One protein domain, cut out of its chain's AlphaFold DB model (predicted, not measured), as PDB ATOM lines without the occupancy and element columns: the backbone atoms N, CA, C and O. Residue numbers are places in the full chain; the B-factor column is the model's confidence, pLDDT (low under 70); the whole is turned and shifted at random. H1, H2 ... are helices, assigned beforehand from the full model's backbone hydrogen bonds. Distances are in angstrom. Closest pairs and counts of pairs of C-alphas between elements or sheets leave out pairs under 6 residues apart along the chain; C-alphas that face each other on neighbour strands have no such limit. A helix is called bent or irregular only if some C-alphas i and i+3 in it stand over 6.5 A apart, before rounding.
ATOM      1  N   ASP A 161     111.721  76.755  42.568       58.41
ATOM      2  CA  ASP A 161     110.482  76.832  43.349       58.41
ATOM      3  C   ASP A 161     110.613  77.712  44.598       58.41
ATOM      4  O   ASP A 161     109.736  78.536  44.853       58.41
ATOM      5  N   LEU A 162     111.725  77.617  45.334       63.81
ATOM      6  CA  LEU A 162     111.953  78.463  46.509       63.81
ATOM      7  C   LEU A 162     112.175  79.928  46.111       63.81
ATOM      8  O   LEU A 162     111.647  80.826  46.760       63.81
ATOM      9  N   GLN A 163     112.926  80.171  45.034       66.88
ATOM     10  CA  GLN A 163     113.173  81.525  44.527       66.88
ATOM     11  C   GLN A 163     111.875  82.183  44.063       66.88
ATOM     12  O   GLN A 163     111.576  83.303  44.467       66.88
ATOM     13  N   LEU A 164     111.075  81.461  43.274       67.25
ATOM     14  CA  LEU A 164     109.771  81.931  42.812       67.25
ATOM     15  C   LEU A 164     108.834  82.228  43.980       67.25
ATOM     16  O   LEU A 164     108.132  83.231  43.941       67.25
ATOM     17  N   ARG A 165     108.852  81.405  45.034       68.25
ATOM     18  CA  ARG A 165     108.055  81.648  46.238       68.25
ATOM     19  C   ARG A 165     108.466  82.915  46.976       68.25
ATOM     20  O   ARG A 165     107.595  83.698  47.345       68.25
ATOM     21  N   ILE A 166     109.764  83.109  47.204       67.44
ATOM     22  CA  ILE A 166     110.276  84.304  47.887       67.44
ATOM     23  C   ILE A 166     109.894  85.553  47.093       67.44
ATOM     24  O   ILE A 166     109.297  86.467  47.655       67.44
ATOM     25  N   LEU A 167     110.158  85.547  45.783       69.00
ATOM     26  CA  LEU A 167     109.816  86.658  44.900       69.00
ATOM     27  C   LEU A 167     108.306  86.928  44.913       69.00
ATOM     28  O   LEU A 167     107.889  88.064  45.119       69.00
ATOM     29  N   TYR A 168     107.480  85.884  44.790       70.88
ATOM     30  CA  TYR A 168     106.024  86.017  44.782       70.88
ATOM     31  C   TYR A 168     105.474  86.648  46.067       70.88
ATOM     32  O   TYR A 168     104.581  87.490  45.994       70.88
ATOM     33  N   HIS A 169     105.994  86.254  47.235       72.69
ATOM     34  CA  HIS A 169     105.571  86.828  48.515       72.69
ATOM     35  C   HIS A 169     106.081  88.257  48.729       72.69
ATOM     36  O   HIS A 169     105.404  89.031  49.400       72.69
ATOM     37  N   GLN A 170     107.252  88.606  48.189       75.19
ATOM     38  CA  GLN A 170     107.814  89.954  48.303       75.19
ATOM     39  C   GLN A 170     107.120  90.948  47.369       75.19
ATOM     40  O   GLN A 170     106.760  92.041  47.795       75.19
ATOM     41  N   ASP A 171     106.923  90.569  46.106       75.88
ATOM     42  CA  ASP A 171     106.293  91.413  45.096       75.88
ATOM     43  C   ASP A 171     105.677  90.568  43.976       75.88
ATOM     44  O   ASP A 171     106.329  90.161  43.005       75.88
ATOM     45  N   ARG A 172     104.372  90.321  44.092       71.62
ATOM     46  CA  ARG A 172     103.616  89.516  43.127       71.62
ATOM     47  C   ARG A 172     103.634  90.113  41.715       71.62
ATOM     48  O   ARG A 172     103.716  89.362  40.739       71.62
ATOM     49  N   ASN A 173     103.565  91.440  41.594       71.44
ATOM     50  CA  ASN A 173     103.463  92.119  40.302       71.44
ATOM     51  C   ASN A 173     104.800  92.090  39.560       71.44
ATOM     52  O   ASN A 173     104.840  91.722  38.382       71.44
ATOM     53  N   ASN A 174     105.898  92.402  40.251       73.38
ATOM     54  CA  ASN A 174     107.227  92.337  39.648       73.38
ATOM     55  C   ASN A 174     107.669  90.896  39.389       73.38
ATOM     56  O   ASN A 174     108.279  90.643  38.355       73.38
ATOM     57  N   THR A 175     107.279  89.926  40.223       72.12
ATOM     58  CA  THR A 175     107.554  88.499  39.963       72.12
ATOM     59  C   THR A 175     106.935  88.028  38.653       72.12
ATOM     60  O   THR A 175     107.606  87.377  37.852       72.12
ATOM     61  N   ARG A 176     105.670  88.385  38.394       69.44
ATOM     62  CA  ARG A 176     104.994  88.023  37.141       69.44
ATOM     63  C   ARG A 176     105.691  88.647  35.931       69.44
ATOM     64  O   ARG A 176     106.011  87.928  34.989       69.44
ATOM     65  N   ARG A 177     106.004  89.947  36.001       70.75
ATOM     66  CA  ARG A 177     106.749  90.657  34.948       70.75
ATOM     67  C   ARG A 177     108.134  90.046  34.709       70.75
ATOM     68  O   ARG A 177     108.502  89.837  33.560       70.75
ATOM     69  N   LEU A 178     108.877  89.709  35.767       69.19
ATOM     70  CA  LEU A 178     110.194  89.066  35.675       69.19
ATOM     71  C   LEU A 178     110.116  87.733  34.928       69.19
ATOM     72  O   LEU A 178     110.928  87.473  34.048       69.19
ATOM     73  N   ILE A 179     109.135  86.895  35.253       68.31
ATOM     74  CA  ILE A 179     108.977  85.581  34.623       68.31
ATOM     75  C   ILE A 179     108.635  85.710  33.139       68.31
ATOM     76  O   ILE A 179     109.219  84.996  32.319       68.31
ATOM     77  N   ASP A 180     107.735  86.635  32.800       66.94
ATOM     78  CA  ASP A 180     107.343  86.894  31.416       66.94
ATOM     79  C   ASP A 180     108.546  87.409  30.596       66.94
ATOM     80  O   ASP A 180     108.796  86.923  29.492       66.94
ATOM     81  N   ILE A 181     109.356  88.313  31.163       66.62
ATOM     82  CA  ILE A 181     110.577  88.849  30.531       66.62
ATOM     83  C   ILE A 181     111.655  87.773  30.345       66.62
ATOM     84  O   ILE A 181     112.326  87.737  29.313       66.62
ATOM     85  N   LEU A 182     111.818  86.883  31.327       63.75
ATOM     86  CA  LEU A 182     112.798  85.795  31.286       63.75
ATOM     87  C   LEU A 182     112.354  84.620  30.397       63.75
ATOM     88  O   LEU A 182     113.105  83.657  30.246       63.75
ATOM     89  N   GLY A 183     111.148  84.668  29.817       57.50
ATOM     90  CA  GLY A 183     110.622  83.612  28.949       57.50
ATOM     91  C   GLY A 183     110.485  82.257  29.652       57.50
ATOM     92  O   GLY A 183     110.450  81.217  28.994       57.50
ATOM     93  N   ILE A 184     110.437  82.253  30.987       62.66
ATOM     94  CA  ILE A 184     110.294  81.032  31.775       62.66
ATOM     95  C   ILE A 184     108.844  80.579  31.639       62.66
ATOM     96  O   ILE A 184     107.913  81.359  31.833       62.66
ATOM     97  N   ASP A 185     108.647  79.301  31.322       61.16
ATOM     98  CA  ASP A 185     107.324  78.690  31.300       61.16
ATOM     99  C   ASP A 185     106.633  78.884  32.665       61.16
ATOM    100  O   ASP A 185     106.885  78.170  33.640       61.16
ATOM    101  N   ASN A 186     105.733  79.870  32.717       72.81
ATOM    102  CA  ASN A 186     105.131  80.418  33.935       72.81
ATOM    103  C   ASN A 186     104.110  79.468  34.602       72.81
ATOM    104  O   ASN A 186     103.404  79.830  35.542       72.81
ATOM    105  N   TRP A 187     104.020  78.212  34.140       85.88
ATOM    106  CA  TRP A 187     103.125  77.221  34.739       85.88
ATOM    107  C   TRP A 187     103.499  76.937  36.196       85.88
ATOM    108  O   TRP A 187     102.612  76.632  36.985       85.88
ATOM    109  N   LYS A 188     104.785  77.058  36.568       85.62
ATOM    110  CA  LYS A 188     105.233  76.845  37.952       85.62
ATOM    111  C   LYS A 188     104.741  77.921  38.913       85.62
ATOM    112  O   LYS A 188     104.432  77.578  40.046       85.62
ATOM    113  N   LEU A 189     104.643  79.185  38.495       80.44
ATOM    114  CA  LEU A 189     104.105  80.248  39.352       80.44
ATOM    115  C   LEU A 189     102.599  80.099  39.534       80.44
ATOM    116  O   LEU A 189     102.083  80.270  40.636       80.44
ATOM    117  N   GLU A 190     101.906  79.769  38.443       86.31
ATOM    118  CA  GLU A 190     100.477  79.481  38.461       86.31
ATOM    119  C   GLU A 190     100.196  78.300  39.401       86.31
ATOM    120  O   GLU A 190      99.415  78.423  40.342       86.31
ATOM    121  N   ALA A 191     100.939  77.202  39.235       92.38
ATOM    122  CA  ALA A 191     100.871  76.028  40.097       92.38
ATOM    123  C   ALA A 191     101.236  76.335  41.556       92.38
ATOM    124  O   ALA A 191     100.590  75.813  42.460       92.38
ATOM    125  N   LEU A 192     102.246  77.175  41.803       87.94
ATOM    126  CA  LEU A 192     102.621  77.603  43.152       87.94
ATOM    127  C   LEU A 192     101.513  78.432  43.803       87.94
ATOM    128  O   LEU A 192     101.171  78.175  44.950       87.94
ATOM    129  N   THR A 193     100.916  79.373  43.069       86.19
ATOM    130  CA  THR A 193      99.796  80.187  43.564       86.19
ATOM    131  C   THR A 193      98.614  79.300  43.954       86.19
ATOM    132  O   THR A 193      98.088  79.428  45.055       86.19
ATOM    133  N   LEU A 194      98.255  78.344  43.091       93.94
ATOM    134  CA  LEU A 194      97.199  77.365  43.363       93.94
ATOM    135  C   LEU A 194      97.544  76.462  44.553       93.94
ATOM    136  O   LEU A 194      96.687  76.191  45.384       93.94
ATOM    137  N   CYS A 195      98.798  76.014  44.662       95.00
ATOM    138  CA  CYS A 195      99.277  75.200  45.777       95.00
ATOM    139  C   CYS A 195      99.162  75.946  47.117       95.00
ATOM    140  O   CYS A 195      98.667  75.376  48.088       95.00
ATOM    141  N   ILE A 196      99.553  77.226  47.157       88.50
ATOM    142  CA  ILE A 196      99.405  78.084  48.340       88.50
ATOM    143  C   ILE A 196      97.922  78.226  48.701       88.50
ATOM    144  O   ILE A 196      97.545  77.941  49.834       88.50
ATOM    145  N   ALA A 197      97.067  78.575  47.735       89.94
ATOM    146  CA  ALA A 197      95.630  78.711  47.969       89.94
ATOM    147  C   ALA A 197      95.003  77.410  48.501       89.94
ATOM    148  O   ALA A 197      94.251  77.436  49.473       89.94
ATOM    149  N   LEU A 198      95.364  76.263  47.918       96.81
ATOM    150  CA  LEU A 198      94.901  74.946  48.358       96.81
ATOM    151  C   LEU A 198      95.399  74.582  49.764       96.81
ATOM    152  O   LEU A 198      94.698  73.872  50.480       96.81
ATOM    153  N   ASN A 199      96.579  75.034  50.179       95.62
ATOM    154  CA  ASN A 199      97.096  74.741  51.515       95.62
ATOM    155  C   ASN A 199      96.540  75.682  52.598       95.62
ATOM    156  O   ASN A 199      96.460  75.284  53.760       95.62
ATOM    157  N   ASP A 200      96.160  76.908  52.230       90.38
ATOM    158  CA  ASP A 200      95.868  77.978  53.191       90.38
ATOM    159  C   ASP A 200      94.364  78.197  53.414       90.38
ATOM    160  O   ASP A 200      93.946  78.552  54.519       90.38
ATOM    161  N   LYS A 201      93.535  77.970  52.390       92.38
ATOM    162  CA  LYS A 201      92.093  78.240  52.443       92.38
ATOM    163  C   LYS A 201      91.321  77.227  53.286       92.38
ATOM    164  O   LYS A 201      91.579  76.026  53.234       92.38
ATOM    165  N   ASN A 202      90.327  77.709  54.035       93.62
ATOM    166  CA  ASN A 202      89.556  76.896  54.981       93.62
ATOM    167  C   ASN A 202      88.680  75.848  54.287       93.62
ATOM    168  O   ASN A 202      88.530  74.736  54.785       93.62
ATOM    169  N   GLU A 203      88.119  76.218  53.142       93.81
ATOM    170  CA  GLU A 203      87.283  75.387  52.283       93.81
ATOM    171  C   GLU A 203      88.074  74.312  51.527       93.81
ATOM    172  O   GLU A 203      87.486  73.385  50.972       93.81
ATOM    173  N   SER A 204      89.406  74.419  51.491       97.00
ATOM    174  CA  SER A 204      90.234  73.493  50.736       97.00
ATOM    175  C   SER A 204      90.406  72.159  51.473       97.00
ATOM    176  O   SER A 204      90.826  72.134  52.633       97.00
ATOM    177  N   PRO A 205      90.210  71.015  50.795       96.19
ATOM    178  CA  PRO A 205      90.507  69.696  51.360       96.19
ATOM    179  C   PRO A 205      92.010  69.457  51.568       96.19
ATOM    180  O   PRO A 205      92.386  68.509  52.253       96.19
ATOM    181  N   TRP A 206      92.865  70.300  50.981       97.38
ATOM    182  CA  TRP A 206      94.321  70.267  51.137       97.38
ATOM    183  C   TRP A 206      94.837  71.158  52.264       97.38
ATOM    184  O   TRP A 206      96.052  71.211  52.473       97.38
ATOM    185  N   ARG A 207      93.944  71.835  52.994       95.88
ATOM    186  CA  ARG A 207      94.322  72.760  54.059       95.88
ATOM    187  C   ARG A 207      95.288  72.098  55.040       95.88
ATOM    188  O   ARG A 207      94.969  71.071  55.635       95.88
ATOM    189  N   ASN A 208      96.457  72.706  55.221       92.94
ATOM    190  CA  ASN A 208      97.553  72.231  56.071       92.94
ATOM    191  C   ASN A 208      98.141  70.842  55.735       92.94
ATOM    192  O   ASN A 208      99.027  70.389  56.464       92.94
ATOM    193  N   LEU A 209      97.739  70.182  54.640       95.38
ATOM    194  CA  LEU A 209      98.266  68.869  54.227       95.38
ATOM    195  C   LEU A 209      99.548  68.971  53.381       95.38
ATOM    196  O   LEU A 209     100.246  67.972  53.178       95.38
ATOM    197  N   ILE A 210      99.883  70.159  52.876       95.88
ATOM    198  CA  ILE A 210     101.066  70.372  52.039       95.88
ATOM    199  C   ILE A 210     102.192  70.947  52.905       95.88
ATOM    200  O   ILE A 210     102.065  72.029  53.477       95.88
ATOM    201  N   LEU A 211     103.312  70.220  52.995       93.75
ATOM    202  CA  LEU A 211     104.481  70.642  53.769       93.75
ATOM    203  C   LEU A 211     105.190  71.808  53.078       93.75
ATOM    204  O   LEU A 211     105.734  71.644  51.976       93.75
ATOM    205  N   ARG A 212     105.227  72.958  53.752       88.44
ATOM    206  CA  ARG A 212     105.890  74.168  53.267       88.44
ATOM    207  C   ARG A 212     107.420  74.041  53.385       88.44
ATOM    208  O   ARG A 212     107.928  73.405  54.309       88.44
ATOM    209  N   PRO A 213     108.197  74.645  52.472       81.44
ATOM    210  CA  PRO A 213     109.624  74.873  52.642       81.44
ATOM    211  C   PRO A 213     109.987  75.384  54.043       81.44
ATOM    212  O   PRO A 213     109.467  76.398  54.494       81.44
ATOM    213  N   GLY A 214     110.886  74.670  54.725       76.12
ATOM    214  CA  GLY A 214     111.362  75.025  56.068       76.12
ATOM    215  C   GLY A 214     110.440  74.616  57.224       76.12
ATOM    216  O   GLY A 214     110.874  74.643  58.371       76.12
ATOM    217  N   GLU A 215     109.209  74.184  56.946       83.88
ATOM    218  CA  GLU A 215     108.281  73.682  57.958       83.88
ATOM    219  C   GLU A 215     108.721  72.300  58.465       83.88
ATOM    220  O   GLU A 215     109.125  71.421  57.694       83.88
ATOM    221  N   LYS A 216     108.628  72.086  59.780       81.94
ATOM    222  CA  LYS A 216     108.810  70.767  60.393       81.94
ATOM    223  C   LYS A 216     107.460  70.065  60.471       81.94
ATOM    224  O   LYS A 216     106.439  70.693  60.706       81.94
ATOM    225  N   LYS A 217     107.448  68.741  60.293       78.56
ATOM    226  CA  LYS A 217     106.194  67.971  60.310       78.56
ATOM    227  C   LYS A 217     105.510  67.927  61.680       78.56
ATOM    228  O   LYS A 217     104.321  67.677  61.689       78.56
ATOM    229  N   GLU A 218     106.230  68.123  62.789       78.81
ATOM    230  CA  GLU A 218     105.697  68.171  64.172       78.81
ATOM    231  C   GLU A 218     104.589  67.143  64.486       78.81
ATOM    232  O   GLU A 218     103.608  67.441  65.152       78.81
ATOM    233  N   GLY A 219     104.720  65.915  63.971       75.44
ATOM    234  CA  GLY A 219     103.723  64.851  64.148       75.44
ATOM    235  C   GLY A 219     102.475  64.953  63.261       75.44
ATOM    236  O   GLY A 219     101.759  63.967  63.157       75.44
ATOM    237  N   GLN A 220     102.265  66.069  62.561       85.75
ATOM    238  CA  GLN A 220     101.121  66.299  61.683       85.75
ATOM    239  C   GLN A 220     101.202  65.508  60.375       85.75
ATOM    240  O   GLN A 220     102.247  65.417  59.706       85.75
ATOM    241  N   TRP A 221     100.048  65.015  59.933       90.81
ATOM    242  CA  TRP A 221      99.901  64.403  58.619       90.81
ATOM    243  C   TRP A 221     100.073  65.401  57.463       90.81
ATOM    244  O   TRP A 221      99.141  66.063  57.016       90.81
ATOM    245  N   LYS A 222     101.296  65.449  56.922       94.31
ATOM    246  CA  LYS A 222     101.651  66.204  55.709       94.31
ATOM    247  C   LYS A 222     102.163  65.249  54.618       94.31
ATOM    248  O   LYS A 222     103.371  64.940  54.588       94.31
ATOM    249  N   PRO A 223     101.270  64.690  53.771       94.62
ATOM    250  CA  PRO A 223     101.600  63.626  52.815       94.62
ATOM    251  C   PRO A 223     102.587  64.013  51.716       94.62
ATOM    252  O   PRO A 223     103.255  63.131  51.160       94.62
ATOM    253  N   ILE A 224     102.661  65.298  51.374       95.69
ATOM    254  CA  ILE A 224     103.376  65.796  50.202       95.69
ATOM    255  C   ILE A 224     104.041  67.141  50.508       95.69
ATOM    256  O   ILE A 224     103.547  67.920  51.316       95.69
ATOM    257  N   THR A 225     105.195  67.395  49.895       94.25
ATOM    258  CA  THR A 225     105.864  68.699  49.963       94.25
ATOM    259  C   THR A 225     105.282  69.649  48.930       94.25
ATOM    260  O   THR A 225     104.828  69.208  47.875       94.25
ATOM    261  N   GLU A 226     105.364  70.951  49.186       91.75
ATOM    262  CA  GLU A 226     104.948  71.980  48.227       91.75
ATOM    263  C   GLU A 226     105.607  71.794  46.860       91.75
ATOM    264  O   GLU A 226     104.912  71.763  45.851       91.75
ATOM    265  N   ALA A 227     106.926  71.573  46.821       88.19
ATOM    266  CA  ALA A 227     107.655  71.349  45.573       88.19
ATOM    267  C   ALA A 227     107.086  70.164  44.770       88.19
ATOM    268  O   ALA A 227     106.849  70.279  43.568       88.19
ATOM    269  N   ASN A 228     106.804  69.041  45.442       92.94
ATOM    270  CA  ASN A 228     106.234  67.871  44.781       92.94
ATOM    271  C   ASN A 228     104.794  68.132  44.328       92.94
ATOM    272  O   ASN A 228     104.429  67.700  43.241       92.94
ATOM    273  N   PHE A 229     103.984  68.831  45.129       96.19
ATOM    274  CA  PHE A 229     102.609  69.172  44.762       96.19
ATOM    275  C   PHE A 229     102.571  70.118  43.557       96.19
ATOM    276  O   PHE A 229     101.840  69.863  42.603       96.19
ATOM    277  N   VAL A 230     103.421  71.146  43.527       93.25
ATOM    278  CA  VAL A 230     103.571  72.045  42.373       93.25
ATOM    279  C   VAL A 230     103.884  71.251  41.105       93.25
ATOM    280  O   VAL A 230     103.233  71.452  40.083       93.25
ATOM    281  N   ASP A 231     104.803  70.284  41.162       92.88
ATOM    282  CA  ASP A 231     105.122  69.452  39.998       92.88
ATOM    283  C   ASP A 231     103.936  68.569  39.540       92.88
ATOM    284  O   ASP A 231     103.827  68.264  38.348       92.88
ATOM    285  N   THR A 232     103.002  68.195  40.428       96.81
ATOM    286  CA  THR A 232     101.766  67.483  40.026       96.81
ATOM    287  C   THR A 232     100.814  68.341  39.192       96.81
ATOM    288  O   THR A 232     100.084  67.806  38.362       96.81
ATOM    289  N   LEU A 233     100.863  69.667  39.340       96.62
ATOM    290  CA  LEU A 233     100.031  70.618  38.595       96.62
ATOM    291  C   LEU A 233     100.592  70.958  37.204       96.62
ATOM    292  O   LEU A 233     100.028  71.801  36.502       96.62
ATOM    293  N   LYS A 234     101.676  70.300  36.766       94.12
ATOM    294  CA  LYS A 234     102.325  70.584  35.478       94.12
ATOM    295  C   LYS A 234     101.355  70.536  34.300       94.12
ATOM    296  O   LYS A 234     101.324  71.478  33.517       94.12
ATOM    297  N   PHE A 235     100.577  69.460  34.147       95.44
ATOM    298  CA  PHE A 235      99.620  69.358  33.038       95.44
ATOM    299  C   PHE A 235      98.472  70.364  33.174       95.44
ATOM    300  O   PHE A 235      98.058  70.936  32.176       95.44
ATOM    301  N   PHE A 236      98.026  70.634  34.402       96.69
ATOM    302  CA  PHE A 236      96.940  71.569  34.693       96.69
ATOM    303  C   PHE A 236      97.281  73.020  34.303       96.69
ATOM    304  O   PHE A 236      96.450  73.712  33.714       96.69
ATOM    305  N   CYS A 237      98.512  73.467  34.577       93.50
ATOM    306  CA  CYS A 237      98.941  74.863  34.395       93.50
ATOM    307  C   CYS A 237      99.717  75.132  33.089       93.50
ATOM    308  O   CYS A 237      99.945  76.294  32.723       93.50
ATOM    309  N   SER A 238     100.185  74.087  32.396       91.25
ATOM    310  CA  SER A 238     101.002  74.242  31.186       91.25
ATOM    311  C   SER A 238     100.210  74.819  30.013       91.25
ATOM    312  O   SER A 238      98.981  74.799  29.984       91.25
ATOM    313  N   ARG A 239     100.930  75.310  28.996       85.19
ATOM    314  CA  ARG A 239     100.333  75.817  27.747       85.19
ATOM    315  C   ARG A 239      99.502  74.764  27.003       85.19
ATOM    316  O   ARG A 239      98.577  75.123  26.287       85.19
ATOM    317  N   GLU A 240      99.827  73.486  27.180       86.31
ATOM    318  CA  GLU A 240      99.116  72.356  26.569       86.31
ATOM    319  C   GLU A 240      97.802  72.013  27.284       86.31
ATOM    320  O   GLU A 240      96.998  71.260  26.738       86.31
ATOM    321  N   SER A 241      97.580  72.549  28.490       92.75
ATOM    322  CA  SER A 241      96.359  72.321  29.260       92.75
ATOM    323  C   SER A 241      95.127  72.735  28.451       92.75
ATOM    324  O   SER A 241      95.075  73.864  27.941       92.75
ATOM    325  N   PRO A 242      94.086  71.888  28.347       92.62
ATOM    326  CA  PRO A 242      92.888  72.261  27.612       92.62
ATOM    327  C   PRO A 242      92.168  73.436  28.286       92.62
ATOM    328  O   PRO A 242      91.545  74.235  27.596       92.62
ATOM    329  N   ILE A 243      92.369  73.653  29.585       93.56
ATOM    330  CA  ILE A 243      91.804  74.778  30.338       93.56
ATOM    331  C   ILE A 243      92.759  75.976  30.466       93.56
ATOM    332  O   ILE A 243      92.597  76.813  31.351       93.56
ATOM    333  N   LYS A 244      93.804  76.080  29.628       90.00
ATOM    334  CA  LYS A 244      94.812  77.143  29.794       90.00
ATOM    335  C   LYS A 244      94.223  78.564  29.771       90.00
ATOM    336  O   LYS A 244      94.752  79.414  30.481       90.00
ATOM    337  N   HIS A 245      93.170  78.780  28.985       86.12
ATOM    338  CA  HIS A 245      92.491  80.065  28.775       86.12
ATOM    339  C   HIS A 245      91.773  80.599  30.023       86.12
ATOM    340  O   HIS A 245      91.629  81.807  30.160       86.12
ATOM    341  N   ILE A 246      91.383  79.709  30.936       89.94
ATOM    342  CA  ILE A 246      90.641  80.045  32.151       89.94
ATOM    343  C   ILE A 246      91.495  80.911  33.078       89.94
ATOM    344  O   ILE A 246      92.705  80.678  33.223       89.94
ATOM    345  N   LEU A 247      90.852  81.879  33.734       88.31
ATOM    346  CA  LEU A 247      91.497  82.761  34.700       88.31
ATOM    347  C   LEU A 247      91.993  81.984  35.928       88.31
ATOM    348  O   LEU A 247      91.484  80.921  36.292       88.31
ATOM    349  N   LEU A 248      93.019  82.517  36.590       85.88
ATOM    350  CA  LEU A 248      93.641  81.844  37.729       85.88
ATOM    351  C   LEU A 248      92.663  81.692  38.902       85.88
ATOM    352  O   LEU A 248      92.626  80.646  39.544       85.88
ATOM    353  N   GLU A 249      91.841  82.711  39.144       86.56
ATOM    354  CA  GLU A 249      90.828  82.730  40.196       86.56
ATOM    355  C   GLU A 249      89.752  81.655  39.971       86.56
ATOM    356  O   GLU A 249      89.279  81.023  40.917       86.56
ATOM    357  N   GLU A 250      89.376  81.411  38.715       93.38
ATOM    358  CA  GLU A 250      88.415  80.370  38.337       93.38
ATOM    359  C   GLU A 250      89.025  78.973  38.466       93.38
ATOM    360  O   GLU A 250      88.391  78.075  39.021       93.38
ATOM    361  N   LYS A 251      90.286  78.799  38.048       95.94
ATOM    362  CA  LYS A 251      91.043  77.556  38.266       95.94
ATOM    363  C   LYS A 251      91.163  77.203  39.741       95.94
ATOM    364  O   LYS A 251      91.054  76.032  40.097       95.94
ATOM    365  N   GLU A 252      91.392  78.201  40.587       95.50
ATOM    366  CA  GLU A 252      91.473  78.031  42.034       95.50
ATOM    367  C   GLU A 252      90.144  77.538  42.613       95.50
ATOM    368  O   GLU A 252      90.114  76.493  43.268       95.50
ATOM    369  N   LYS A 253      89.039  78.241  42.318       96.88
ATOM    370  CA  LYS A 253      87.688  77.840  42.747       96.88
ATOM    371  C   LYS A 253      87.358  76.423  42.280       96.88
ATOM    372  O   LYS A 253      86.899  75.607  43.078       96.88
ATOM    373  N   PHE A 254      87.647  76.123  41.014       97.75
ATOM    374  CA  PHE A 254      87.431  74.806  40.434       97.75
ATOM    375  C   PHE A 254      88.243  73.719  41.143       97.75
ATOM    376  O   PHE A 254      87.673  72.703  41.525       97.75
ATOM    377  N   LEU A 255      89.552  73.906  41.359       98.06
ATOM    378  CA  LEU A 255      90.389  72.890  42.008       98.06
ATOM    379  C   LEU A 255      89.965  72.610  43.450       98.06
ATOM    380  O   LEU A 255      90.004  71.452  43.865       98.06
ATOM    381  N   ILE A 256      89.557  73.637  44.201       98.31
ATOM    382  CA  ILE A 256      89.032  73.471  45.563       98.31
ATOM    383  C   ILE A 256      87.774  72.597  45.536       98.31
ATOM    384  O   ILE A 256      87.717  71.592  46.243       98.31
ATOM    385  N   GLN A 257      86.802  72.937  44.684       98.06
ATOM    386  CA  GLN A 257      85.557  72.173  44.545       98.06
ATOM    387  C   GLN A 257      85.817  70.743  44.054       98.06
ATOM    388  O   GLN A 257      85.309  69.781  44.623       98.06
ATOM    389  N   TYR A 258      86.666  70.588  43.038       98.44
ATOM    390  CA  TYR A 258      87.051  69.302  42.461       98.44
ATOM    391  C   TYR A 258      87.672  68.364  43.499       98.44
ATOM    392  O   TYR A 258      87.267  67.206  43.624       98.44
ATOM    393  N   TRP A 259      88.639  68.856  44.275       98.38
ATOM    394  CA  TRP A 259      89.253  68.050  45.321       98.38
ATOM    395  C   TRP A 259      88.306  67.791  46.495       98.38
ATOM    396  O   TRP A 259      88.452  66.757  47.145       98.38
ATOM    397  N   ASP A 260      87.353  68.684  46.784       98.00
ATOM    398  CA  ASP A 260      86.352  68.442  47.825       98.00
ATOM    399  C   ASP A 260      85.428  67.277  47.437       98.00
ATOM    400  O   ASP A 260      85.187  66.387  48.254       98.00
ATOM    401  N   GLU A 261      85.018  67.194  46.168       97.75
ATOM    402  CA  GLU A 261      84.286  66.031  45.646       97.75
ATOM    403  C   GLU A 261      85.112  64.739  45.732       97.75
ATOM    404  O   GLU A 261      84.620  63.704  46.187       97.75
ATOM    405  N   ILE A 262      86.406  64.790  45.399       97.69
ATOM    406  CA  ILE A 262      87.307  63.637  45.574       97.69
ATOM    407  C   ILE A 262      87.422  63.248  47.054       97.69
ATOM    408  O   ILE A 262      87.393  62.059  47.384       97.69
ATOM    409  N   ARG A 263      87.524  64.223  47.965       97.19
ATOM    410  CA  ARG A 263      87.573  63.980  49.412       97.19
ATOM    411  C   ARG A 263      86.301  63.298  49.904       97.19
ATOM    412  O   ARG A 263      86.411  62.370  50.702       97.19
ATOM    413  N   LYS A 264      85.118  63.696  49.423       96.56
ATOM    414  CA  LYS A 264      83.841  63.040  49.766       96.56
ATOM    415  C   LYS A 264      83.834  61.563  49.359       96.56
ATOM    416  O   LYS A 264      83.352  60.728  50.116       96.56
ATOM    417  N   ILE A 265      84.426  61.225  48.210       96.19
ATOM    418  CA  ILE A 265      84.536  59.835  47.729       96.19
ATOM    419  C   ILE A 265      85.572  59.033  48.539       96.19
ATOM    420  O   ILE A 265      85.347  57.863  48.849       96.19
ATOM    421  N   TYR A 266      86.701  59.650  48.906       96.50
ATOM    422  CA  TYR A 266      87.852  58.981  49.525       96.50
ATOM    423  C   TYR A 266      88.206  59.518  50.919       96.50
ATOM    424  O   TYR A 266      89.384  59.687  51.240       96.50
ATOM    425  N   GLN A 267      87.205  59.752  51.768       96.31
ATOM    426  CA  GLN A 267      87.346  60.466  53.045       96.31
ATOM    427  C   GLN A 267      88.536  59.997  53.900       96.31
ATOM    428  O   GLN A 267      89.336  60.816  54.350       96.31
ATOM    429  N   LYS A 268      88.712  58.678  54.063       95.69
ATOM    430  CA  LYS A 268      89.791  58.084  54.875       95.69
ATOM    431  C   LYS A 268      91.192  58.526  54.439       95.69
ATOM    432  O   LYS A 268      92.046  58.769  55.287       95.69
ATOM    433  N   ALA A 269      91.429  58.703  53.140       95.44
ATOM    434  CA  ALA A 269      92.747  59.060  52.610       95.44
ATOM    435  C   ALA A 269      93.220  60.479  52.985       95.44
ATOM    436  O   ALA A 269      94.407  60.789  52.840       95.44
ATOM    437  N   PHE A 270      92.301  61.328  53.454       95.69
ATOM    438  CA  PHE A 270      92.566  62.702  53.885       95.69
ATOM    439  C   PHE A 270      92.698  62.840  55.407       95.69
ATOM    440  O   PHE A 270      92.993  63.926  55.894       95.69
ATOM    441  N   THR A 271      92.496  61.760  56.167       94.19
ATOM    442  CA  THR A 271      92.620  61.784  57.630       94.19
ATOM    443  C   THR A 271      94.051  61.506  58.077       94.19
ATOM    444  O   THR A 271      94.813  60.839  57.378       94.19
ATOM    445  N   GLU A 272      94.409  61.983  59.266       92.56
ATOM    446  CA  GLU A 272      95.725  61.747  59.865       92.56
ATOM    447  C   GLU A 272      95.968  60.275  60.225       92.56
ATOM    448  O   GLU A 272      97.077  59.775  60.044       92.56
ATOM    449  N   TYR A 273      94.925  59.564  60.663       92.75
ATOM    450  CA  TYR A 273      95.022  58.163  61.072       92.75
ATOM    451  C   TYR A 273      95.101  57.202  59.876       92.75
ATOM    452  O   TYR A 273      96.029  56.398  59.777       92.75
ATOM    453  N   ASP A 274      94.160  57.295  58.931       95.12
ATOM    454  CA  ASP A 274      94.087  56.357  57.803       95.12
ATOM    455  C   ASP A 274      94.939  56.803  56.603       95.12
ATOM    456  O   ASP A 274      95.492  55.969  55.882       95.12
ATOM    457  N   GLY A 275      95.081  58.115  56.379       94.44
ATOM    458  CA  GLY A 275      95.776  58.707  55.229       94.44
ATOM    459  C   GLY A 275      97.183  58.160  54.957       94.44
ATOM    460  O   GLY A 275      97.488  57.865  53.793       94.44
ATOM    461  N   PRO A 276      98.042  57.933  55.976       95.12
ATOM    462  CA  PRO A 276      99.365  57.334  55.799       95.12
ATOM    463  C   PRO A 276      99.376  56.014  55.020       95.12
ATOM    464  O   PRO A 276     100.342  55.756  54.276       95.12
ATOM    465  N   SER A 277      98.301  55.229  55.146       96.25
ATOM    466  CA  SER A 277      98.103  53.929  54.503       96.25
ATOM    467  C   SER A 277      97.766  54.024  53.015       96.25
ATOM    468  O   SER A 277      97.777  52.998  52.338       96.25
ATOM    469  N   TYR A 278      97.524  55.218  52.466       96.81
ATOM    470  CA  TYR A 278      97.117  55.410  51.073       96.81
ATOM    471  C   TYR A 278      98.106  56.286  50.285       96.81
ATOM    472  O   TYR A 278      98.891  57.070  50.827       96.81
ATOM    473  N   ALA A 279      98.115  56.110  48.962       96.44
ATOM    474  CA  ALA A 279      98.908  56.901  48.018       96.44
ATOM    475  C   ALA A 279      98.138  58.096  47.419       96.44
ATOM    476  O   ALA A 279      98.745  58.917  46.731       96.44
ATOM    477  N   LEU A 280      96.830  58.198  47.690       96.38
ATOM    478  CA  LEU A 280      95.901  59.157  47.079       96.38
ATOM    479  C   LEU A 280      96.313  60.626  47.295       96.38
ATOM    480  O   LEU A 280      96.364  61.401  46.349       96.38
ATOM    481  N   THR A 281      96.661  61.001  48.526       96.44
ATOM    482  CA  THR A 281      97.056  62.377  48.890       96.44
ATOM    483  C   THR A 281      98.564  62.623  48.767       96.44
ATOM    484  O   THR A 281      99.073  63.691  49.099       96.44
ATOM    485  N   ARG A 282      99.315  61.635  48.272       95.88
ATOM    486  CA  ARG A 282     100.754  61.751  47.994       95.88
ATOM    487  C   ARG A 282     100.967  62.125  46.525       95.88
ATOM    488  O   ARG A 282     100.019  62.214  45.754       95.88
ATOM    489  N   GLY A 283     102.230  62.283  46.116       95.25
ATOM    490  CA  GLY A 283     102.588  62.704  44.754       95.25
ATOM    491  C   GLY A 283     101.923  61.894  43.637       95.25
ATOM    492  O   GLY A 283     101.520  62.477  42.639       95.25
ATOM    493  N   LEU A 284     101.736  60.581  43.831       96.19
ATOM    494  CA  LEU A 284     101.072  59.726  42.848       96.19
ATOM    495  C   LEU A 284      99.602  60.105  42.628       96.19
ATOM    496  O   LEU A 284      99.218  60.393  41.498       96.19
ATOM    497  N   GLY A 285      98.781  60.107  43.683       97.25
ATOM    498  CA  GLY A 285      97.360  60.422  43.534       97.25
ATOM    499  C   GLY A 285      97.111  61.892  43.221       97.25
ATOM    500  O   GLY A 285      96.352  62.176  42.298       97.25
ATOM    501  N   ALA A 286      97.838  62.814  43.863       97.94
ATOM    502  CA  ALA A 286      97.802  64.231  43.502       97.94
ATOM    503  C   ALA A 286      98.145  64.440  42.015       97.94
ATOM    504  O   ALA A 286      97.420  65.136  41.313       97.94
ATOM    505  N   GLY A 287      99.183  63.764  41.507       97.94
ATOM    506  CA  GLY A 287      99.567  63.749  40.091       97.94
ATOM    507  C   GLY A 287      98.456  63.303  39.152       97.94
ATOM    508  O   GLY A 287      98.158  63.993  38.176       97.94
ATOM    509  N   ILE A 288      97.838  62.161  39.447       98.19
ATOM    510  CA  ILE A 288      96.786  61.569  38.614       98.19
ATOM    511  C   ILE A 288      95.548  62.473  38.573       98.19
ATOM    512  O   ILE A 288      95.095  62.831  37.487       98.19
ATOM    513  N   PHE A 289      95.029  62.893  39.729       98.19
ATOM    514  CA  PHE A 289      93.814  63.712  39.783       98.19
ATOM    515  C   PHE A 289      94.038  65.133  39.253       98.19
ATOM    516  O   PHE A 289      93.204  65.632  38.505       98.19
ATOM    517  N   ASN A 290      95.193  65.757  39.509       98.31
ATOM    518  CA  ASN A 290      95.517  67.053  38.896       98.31
ATOM    519  C   ASN A 290      95.686  66.952  37.368       98.31
ATOM    520  O   ASN A 290      95.411  67.916  36.655       98.31
ATOM    521  N   THR A 291      96.095  65.790  36.845       98.06
ATOM    522  CA  THR A 291      96.143  65.528  35.393       98.06
ATOM    523  C   THR A 291      94.748  65.311  34.800       98.06
ATOM    524  O   THR A 291      94.504  65.682  33.656       98.06
ATOM    525  N   LEU A 292      93.828  64.736  35.576       97.44
ATOM    526  CA  LEU A 292      92.441  64.485  35.184       97.44
ATOM    527  C   LEU A 292      91.569  65.754  35.238       97.44
ATOM    528  O   LEU A 292      90.648  65.911  34.441       97.44
ATOM    529  N   ALA A 293      91.867  66.678  36.151       98.19
ATOM    530  CA  ALA A 293      91.053  67.864  36.415       98.19
ATOM    531  C   ALA A 293      90.686  68.706  35.163       98.19
ATOM    532  O   ALA A 293      89.515  69.064  35.040       98.19
ATOM    533  N   PRO A 294      91.591  68.980  34.194       97.69
ATOM    534  CA  PRO A 294      91.258  69.793  33.021       97.69
ATOM    535  C   PRO A 294      90.141  69.222  32.145       97.69
ATOM    536  O   PRO A 294      89.261  69.958  31.707       97.69
ATOM    537  N   VAL A 295      90.151  67.913  31.891       96.88
ATOM    538  CA  VAL A 295      89.094  67.288  31.088       96.88
ATOM    539  C   VAL A 295      87.792  67.181  31.876       96.88
ATOM    540  O   VAL A 295      86.730  67.366  31.294       96.88
ATOM    541  N   ILE A 296      87.844  66.960  33.194       97.38
ATOM    542  CA  ILE A 296      86.635  66.948  34.031       97.38
ATOM    543  C   ILE A 296      85.943  68.312  33.997       97.38
ATOM    544  O   ILE A 296      84.728  68.349  33.831       97.38
ATOM    545  N   TYR A 297      86.706  69.409  34.057       97.06
ATOM    546  CA  TYR A 297      86.167  70.756  33.853       97.06
ATOM    547  C   TYR A 297      85.417  70.857  32.516       97.06
ATOM    548  O   TYR A 297      84.237  71.204  32.472       97.06
ATOM    549  N   ASN A 298      86.069  70.481  31.413       96.00
ATOM    550  CA  ASN A 298      85.454  70.584  30.089       96.00
ATOM    551  C   ASN A 298      84.230  69.677  29.933       96.00
ATOM    552  O   ASN A 298      83.274  70.067  29.273       96.00
ATOM    553  N   LEU A 299      84.220  68.503  30.570       95.06
ATOM    554  CA  LEU A 299      83.055  67.623  30.592       95.06
ATOM    555  C   LEU A 299      81.896  68.224  31.392       95.06
ATOM    556  O   LEU A 299      80.762  68.121  30.933       95.06
ATOM    557  N   THR A 300      82.154  68.867  32.540       94.50
ATOM    558  CA  THR A 300      81.094  69.559  33.298       94.50
ATOM    559  C   THR A 300      80.459  70.674  32.481       94.50
ATOM    560  O   THR A 300      79.235  70.745  32.399       94.50
ATOM    561  N   VAL A 301      81.280  71.478  31.797       93.62
ATOM    562  CA  VAL A 301      80.812  72.568  30.933       93.62
ATOM    563  C   VAL A 301      80.026  72.019  29.740       93.62
ATOM    564  O   VAL A 301      78.888  72.421  29.512       93.62
ATOM    565  N   ALA A 302      80.593  71.059  29.006       92.88
ATOM    566  CA  ALA A 302      79.974  70.517  27.799       92.88
ATOM    567  C   ALA A 302      78.659  69.773  28.080       92.88
ATOM    568  O   ALA A 302      77.752  69.806  27.255       92.88
ATOM    569  N   ARG A 303      78.534  69.112  29.239       90.94
ATOM    570  CA  ARG A 303      77.306  68.399  29.633       90.94
ATOM    571  C   ARG A 303      76.289  69.267  30.358       90.94
ATOM    572  O   ARG A 303      75.141  68.849  30.475       90.94
ATOM    573  N   GLY A 304      76.702  70.417  30.888       90.44
ATOM    574  CA  GLY A 304      75.871  71.212  31.789       90.44
ATOM    575  C   GLY A 304      75.516  70.467  33.080       90.44
ATOM    576  O   GLY A 304      74.411  70.622  33.591       90.44
ATOM    577  N   THR A 305      76.422  69.622  33.588       91.81
ATOM    578  CA  THR A 305      76.215  68.827  34.813       91.81
ATOM    579  C   THR A 305      77.195  69.227  35.906       91.81
ATOM    580  O   THR A 305      78.295  69.705  35.627       91.81
ATOM    581  N   ASP A 306      76.841  68.957  37.157       93.50
ATOM    582  CA  ASP A 306      77.718  69.184  38.300       93.50
ATOM    583  C   ASP A 306      78.911  68.199  38.349       93.50
ATOM    584  O   ASP A 306      78.916  67.138  37.713       93.50
ATOM    585  N   LEU A 307      79.939  68.551  39.132       95.00
ATOM    586  CA  LEU A 307      81.160  67.750  39.289       95.00
ATOM    587  C   LEU A 307      80.904  66.375  39.907       95.00
ATOM    588  O   LEU A 307      81.535  65.394  39.501       95.00
ATOM    589  N   PHE A 308      79.993  66.294  40.878       93.50
ATOM    590  CA  PHE A 308      79.698  65.048  41.571       93.50
ATOM    591  C   PHE A 308      79.107  64.024  40.602       93.50
ATOM    592  O   PHE A 308      79.541  62.873  40.601       93.50
ATOM    593  N   SER A 309      78.207  64.437  39.709       93.31
ATOM    594  CA  SER A 309      77.642  63.574  38.666       93.31
ATOM    595  C   SER A 309      78.714  62.924  37.781       93.31
ATOM    596  O   SER A 309      78.610  61.739  37.456       93.31
ATOM    597  N   ILE A 310      79.784  63.656  37.449       94.12
ATOM    598  CA  ILE A 310      80.903  63.124  36.658       94.12
ATOM    599  C   ILE A 310      81.818  62.231  37.500       94.12
ATOM    600  O   ILE A 310      82.297  61.212  37.010       94.12
ATOM    601  N   LEU A 311      82.076  62.584  38.760       95.75
ATOM    602  CA  LEU A 311      83.045  61.881  39.606       95.75
ATOM    603  C   LEU A 311      82.464  60.677  40.351       95.75
ATOM    604  O   LEU A 311      83.211  59.759  40.681       95.75
ATOM    605  N   LYS A 312      81.145  60.610  40.560       93.38
ATOM    606  CA  LYS A 312      80.444  59.525  41.268       93.38
ATOM    607  C   LYS A 312      80.859  58.108  40.833       93.38
ATOM    608  O   LYS A 312      81.029  57.258  41.713       93.38
ATOM    609  N   PRO A 313      81.086  57.801  39.535       94.56
ATOM    610  CA  PRO A 313      81.553  56.480  39.113       94.56
ATOM    611  C   PRO A 313      82.877  56.030  39.756       94.56
ATOM    612  O   PRO A 313      83.100  54.822  39.883       94.56
ATOM    613  N   LEU A 314      83.733  56.958  40.208       94.00
ATOM    614  CA  LEU A 314      85.006  56.654  40.873       94.00
ATOM    615  C   LEU A 314      84.841  55.725  42.076       94.00
ATOM    616  O   LEU A 314      85.645  54.810  42.235       94.00
ATOM    617  N   GLN A 315      83.770  55.890  42.859       89.56
ATOM    618  CA  GLN A 315      83.518  55.087  44.061       89.56
ATOM    619  C   GLN A 315      83.501  53.579  43.763       89.56
ATOM    620  O   GLN A 315      83.976  52.776  44.565       89.56
ATOM    621  N   LYS A 316      82.981  53.194  42.589       91.50
ATOM    622  CA  LYS A 316      82.905  51.796  42.145       91.50
ATOM    623  C   LYS A 316      84.071  51.395  41.241       91.50
ATOM    624  O   LYS A 316      84.449  50.227  41.229       91.50
ATOM    625  N   LYS A 317      84.585  52.318  40.424       91.44
ATOM    626  CA  LYS A 317      85.560  52.015  39.360       91.44
ATOM    627  C   LYS A 317      87.015  52.101  39.807       91.44
ATOM    628  O   LYS A 317      87.828  51.333  39.310       91.44
ATOM    629  N   SER A 318      87.320  52.975  40.760       92.12
ATOM    630  CA  SER A 318      88.636  53.101  41.385       92.12
ATOM    631  C   SER A 318      88.454  53.123  42.907       92.12
ATOM    632  O   SER A 318      88.500  54.190  43.522       92.12
ATOM    633  N   PRO A 319      88.157  51.973  43.537       94.44
ATOM    634  CA  PRO A 319      87.921  51.908  44.975       94.44
ATOM    635  C   PRO A 319      89.166  52.315  45.772       94.44
ATOM    636  O   PRO A 319      90.301  52.180  45.315       94.44
ATOM    637  N   LEU A 320      88.964  52.765  47.013       94.94
ATOM    638  CA  LEU A 320      90.047  53.241  47.879       94.94
ATOM    639  C   LEU A 320      91.173  52.201  48.088       94.94
ATOM    640  O   LEU A 320      92.341  52.571  48.204       94.94
ATOM    641  N   GLU A 321      90.854  50.904  48.082       95.38
ATOM    642  CA  GLU A 321      91.845  49.828  48.244       95.38
ATOM    643  C   GLU A 321      92.895  49.787  47.119       95.38
ATOM    644  O   GLU A 321      94.040  49.403  47.371       95.38
ATOM    645  N   ASP A 322      92.580  50.270  45.911       95.50
ATOM    646  CA  ASP A 322      93.571  50.382  44.830       95.50
ATOM    647  C   ASP A 322      94.708  51.348  45.192       95.50
ATOM    648  O   ASP A 322      95.839  51.206  44.718       95.50
ATOM    649  N   TRP A 323      94.423  52.303  46.077       96.06
ATOM    650  CA  TRP A 323      95.356  53.312  46.561       96.06
ATOM    651  C   TRP A 323      96.108  52.879  47.822       96.06
ATOM    652  O   TRP A 323      96.991  53.614  48.276       96.06
ATOM    653  N   ARG A 324      95.788  51.719  48.408       96.69
ATOM    654  CA  ARG A 324      96.378  51.250  49.670       96.69
ATOM    655  C   ARG A 324      97.839  50.848  49.497       96.69
ATOM    656  O   ARG A 324      98.201  50.091  48.604       96.69
ATOM    657  N   ARG A 325      98.717  51.307  50.379       94.12
ATOM    658  CA  ARG A 325     100.159  51.039  50.321       94.12
ATOM    659  C   ARG A 325     100.529  49.775  51.112       94.12
ATOM    660  O   ARG A 325      99.914  49.501  52.136       94.12
ATOM    661  N   PRO A 326     101.552  49.013  50.677       88.94
ATOM    662  CA  PRO A 326     102.223  49.070  49.371       88.94
ATOM    663  C   PRO A 326     101.525  48.209  48.296       88.94
ATOM    664  O   PRO A 326     102.039  48.067  47.192       88.94
ATOM    665  N   ARG A 327     100.408  47.548  48.628       89.19
ATOM    666  CA  ARG A 327      99.880  46.416  47.846       89.19
ATOM    667  C   ARG A 327      98.796  46.772  46.826       89.19
ATOM    668  O   ARG A 327      98.582  45.974  45.913       89.19
ATOM    669  N   GLY A 328      98.149  47.922  46.970       92.94
ATOM    670  CA  GLY A 328      97.084  48.404  46.098       92.94
ATOM    671  C   GLY A 328      97.547  48.542  44.652       92.94
ATOM    672  O   GLY A 328      98.715  48.837  44.382       92.94
ATOM    673  N   LYS A 329      96.628  48.289  43.717       93.88
ATOM    674  CA  LYS A 329      96.908  48.246  42.277       93.88
ATOM    675  C   LYS A 329      97.583  49.524  41.777       93.88
ATOM    676  O   LYS A 329      98.592  49.444  41.083       93.88
ATOM    677  N   ILE A 330      97.050  50.686  42.153       92.50
ATOM    678  CA  ILE A 330      97.582  51.995  41.756       92.50
ATOM    679  C   ILE A 330      98.805  52.342  42.607       92.50
ATOM    680  O   ILE A 330      99.792  52.838  42.078       92.50
ATOM    681  N   ALA A 331      98.800  52.016  43.902       92.19
ATOM    682  CA  ALA A 331      99.881  52.363  44.832       92.19
ATOM    683  C   ALA A 331     101.271  51.800  44.465       92.19
ATOM    684  O   ALA A 331     102.278  52.316  44.949       92.19
ATOM    685  N   LYS A 332     101.333  50.755  43.629       91.00
ATOM    686  CA  LYS A 332     102.579  50.156  43.113       91.00
ATOM    687  C   LYS A 332     103.212  50.934  41.958       91.00
ATOM    688  O   LYS A 332     104.342  50.638  41.575       91.00
ATOM    689  N   LEU A 333     102.490  51.883  41.368       91.25
ATOM    690  CA  LEU A 333     102.945  52.621  40.197       91.25
ATOM    691  C   LEU A 333     103.922  53.744  40.582       91.25
ATOM    692  O   LEU A 333     103.871  54.305  41.676       91.25
ATOM    693  N   GLY A 334     104.828  54.083  39.661       84.88
ATOM    694  CA  GLY A 334     105.808  55.155  39.856       84.88
ATOM    695  C   GLY A 334     105.203  56.562  39.756       84.88
ATOM    696  O   GLY A 334     104.255  56.799  39.017       84.88
ATOM    697  N   GLY A 335     105.792  57.535  40.456       84.56
ATOM    698  CA  GLY A 335     105.351  58.938  40.456       84.56
ATOM    699  C   GLY A 335     105.849  59.766  39.265       84.56
ATOM    700  O   GLY A 335     106.414  60.838  39.465       84.56
ATOM    701  N   SER A 336     105.728  59.260  38.032       90.88
ATOM    702  CA  SER A 336     106.186  59.974  36.830       90.88
ATOM    703  C   SER A 336     105.040  60.691  36.111       90.88
ATOM    704  O   SER A 336     103.905  60.225  36.123       90.88
ATOM    705  N   GLN A 337     105.341  61.777  35.391       90.81
ATOM    706  CA  GLN A 337     104.348  62.495  34.571       90.81
ATOM    707  C   GLN A 337     103.696  61.596  33.510       90.81
ATOM    708  O   GLN A 337     102.511  61.736  33.216       90.81
ATOM    709  N   LYS A 338     104.458  60.643  32.952       92.69
ATOM    710  CA  LYS A 338     103.923  59.639  32.024       92.69
ATOM    711  C   LYS A 338     102.902  58.748  32.731       92.69
ATOM    712  O   LYS A 338     101.816  58.545  32.207       92.69
ATOM    713  N   THR A 339     103.228  58.285  33.936       95.19
ATOM    714  CA  THR A 339     102.322  57.473  34.756       95.19
ATOM    715  C   THR A 339     101.045  58.229  35.101       95.19
ATOM    716  O   THR A 339      99.969  57.657  34.982       95.19
ATOM    717  N   TYR A 340     101.141  59.514  35.461       96.38
ATOM    718  CA  TYR A 340      99.960  60.328  35.760       96.38
ATOM    719  C   TYR A 340      99.003  60.383  34.573       96.38
ATOM    720  O   TYR A 340      97.826  60.092  34.747       96.38
ATOM    721  N   LYS A 341      99.515  60.670  33.367       95.12
ATOM    722  CA  LYS A 341      98.707  60.697  32.137       95.12
ATOM    723  C   LYS A 341      98.069  59.342  31.838       95.12
ATOM    724  O   LYS A 341      96.863  59.283  31.647       95.12
ATOM    725  N   THR A 342      98.846  58.259  31.850       94.88
ATOM    726  CA  THR A 342      98.323  56.915  31.553       94.88
ATOM    727  C   THR A 342      97.207  56.518  32.518       94.88
ATOM    728  O   THR A 342      96.129  56.128  32.081       94.88
ATOM    729  N   VAL A 343      97.421  56.675  33.828       96.44
ATOM    730  CA  VAL A 343      96.423  56.274  34.829       96.44
ATOM    731  C   VAL A 343      95.218  57.219  34.830       96.44
ATOM    732  O   VAL A 343      94.092  56.755  34.975       96.44
ATOM    733  N   ALA A 344      95.417  58.527  34.631       97.00
ATOM    734  CA  ALA A 344      94.312  59.478  34.508       97.00
ATOM    735  C   ALA A 344      93.416  59.142  33.307       97.00
ATOM    736  O   ALA A 344      92.194  59.167  33.430       97.00
ATOM    737  N   GLU A 345      94.008  58.775  32.168       95.81
ATOM    738  CA  GLU A 345      93.258  58.371  30.982       95.81
ATOM    739  C   GLU A 345      92.501  57.049  31.195       95.81
ATOM    740  O   GLU A 345      91.339  56.934  30.807       95.81
ATOM    741  N   GLU A 346      93.115  56.066  31.863       94.75
ATOM    742  CA  GLU A 346      92.439  54.819  32.247       94.75
ATOM    743  C   GLU A 346      91.254  55.069  33.185       94.75
ATOM    744  O   GLU A 346      90.172  54.519  32.965       94.75
ATOM    745  N   ILE A 347      91.435  55.909  34.209       95.75
ATOM    746  CA  ILE A 347      90.362  56.304  35.129       95.75
ATOM    747  C   ILE A 347      89.242  56.996  34.354       95.75
ATOM    748  O   ILE A 347      88.076  56.649  34.532       95.75
ATOM    749  N   LEU A 348      89.571  57.919  33.451       95.50
ATOM    750  CA  LEU A 348      88.577  58.627  32.654       95.50
ATOM    751  C   LEU A 348      87.757  57.677  31.770       95.50
ATOM    752  O   LEU A 348      86.532  57.743  31.787       95.50
ATOM    753  N   LYS A 349      88.414  56.738  31.072       93.44
ATOM    754  CA  LYS A 349      87.753  55.698  30.258       93.44
ATOM    755  C   LYS A 349      86.880  54.750  31.104       93.44
ATOM    756  O   LYS A 349      85.998  54.077  30.568       93.44
ATOM    757  N   GLN A 350      87.119  54.655  32.416       91.50
ATOM    758  CA  GLN A 350      86.289  53.877  33.344       91.50
ATOM    759  C   GLN A 350      85.115  54.672  33.919       91.50
ATOM    760  O   GLN A 350      84.050  54.080  34.128       91.50
ATOM    761  N   ILE A 351      85.316  55.968  34.189       90.94
ATOM    762  CA  ILE A 351      84.257  56.909  34.579       90.94
ATOM    763  C   ILE A 351      83.241  57.008  33.445       90.94
ATOM    764  O   ILE A 351      82.044  56.860  33.677       90.94
ATOM    765  N   ASP A 352      83.737  57.179  32.222       90.38
ATOM    766  CA  ASP A 352      82.924  57.297  31.029       90.38
ATOM    767  C   ASP A 352      83.468  56.432  29.893       90.38
ATOM    768  O   ASP A 352      84.452  56.751  29.222       90.38
TER     769      ASP A 352
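What this domain is: This is residues 161 to 352 of the 488 residues of a protein of Spirochaetes bacterium (UniProt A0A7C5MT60). A compact body of crossed helices is built round H8a, the first arm of the bent helix H8, with H4 and H12 packed on opposite sides of it, H3 crossing H4, and the long H6 crossing H3. H1 and H2 make one end of the domain, where H1 packs on H3, and the short helices H9, H10 and H11 follow one another at the far end. The printed part has 192 residues with twelve named helices, H1 to H12 in order along the chain, and no named strand; its class is all helix. It is compact, with a radius of gyration of the C-alphas of 16.3 A and spans of 47 by 44 by 30 A.

Where its parts are: Find C-alpha 161 at (110.482, 76.832, 43.349); from there H1 runs to residue 170, and H2 takes residues 172 to 181. H3, residues 187 to 200, is 19.8 A long. H4 is residues 226 to 232 and H5 234 to 237. H6 begins at C-alpha 248, at (93.641, 81.844, 37.729), and runs 25.8 A to residue 265; H7 is 267 to 270. H8, residues 283 to 303, was assigned as one helix by its hydrogen bonds but is bent, with C-alphas 291 and 294 6.9 A apart; its arms are H8a, 283 to 291, and H8b, 294 to 303. H9 is 307 to 311, H10 314 to 317 and H11 320 to 323. H12, residues 337 to 351, runs 20.9 A to C-alpha 351 at (84.257, 56.909, 34.579).

How they stand to each other: Start at the hub, H8, which touches 5 other helices. H8a touches H12 at C-alphas 288 and 340, 4.4 A apart, at a steep tilt of 60 degrees. H8a touches H4 at Gly 287 and Thr 232, 4.3 A, and H5 at Thr 291 and Phe 235, 5.7 A. H4 touches H3 at Val 230 and Ala 191, 5.3 A, opposite ways. Residues 248 to 256 of H6 touch H3, closest at Glu 252 and Leu 194, 5.9 A. H1 touches H3 at Leu 164 and Leu 189, 6.8 A, and H2 at Tyr 168 and Thr 175, 5.6 A. H9 touches H8b at Leu 307 and Thr 300, 6.3 A; H10 touches H12 at Lys 317 and Gln 350, 6.3 A. H7 and H11 are close but not clearly touching, with C-alphas 269 and 320 8.0 A apart. Every O i to N i+4 pair is within hydrogen-bond range in H1, H2, H3, H4, H6, H8a, H8b, H9 and H12; H5, H7, H10 and H11 are too short for one.

The domain as a whole: The C-alphas of Ile 181 and Lys 316 are the two farthest apart, at 47.7 A. The printed part has no cut. The links H3 to H4, H7 to H8 and H11 to H12 are long. Confidence is low, under 70, at residues 161 to 167, 176 and 178 to 185.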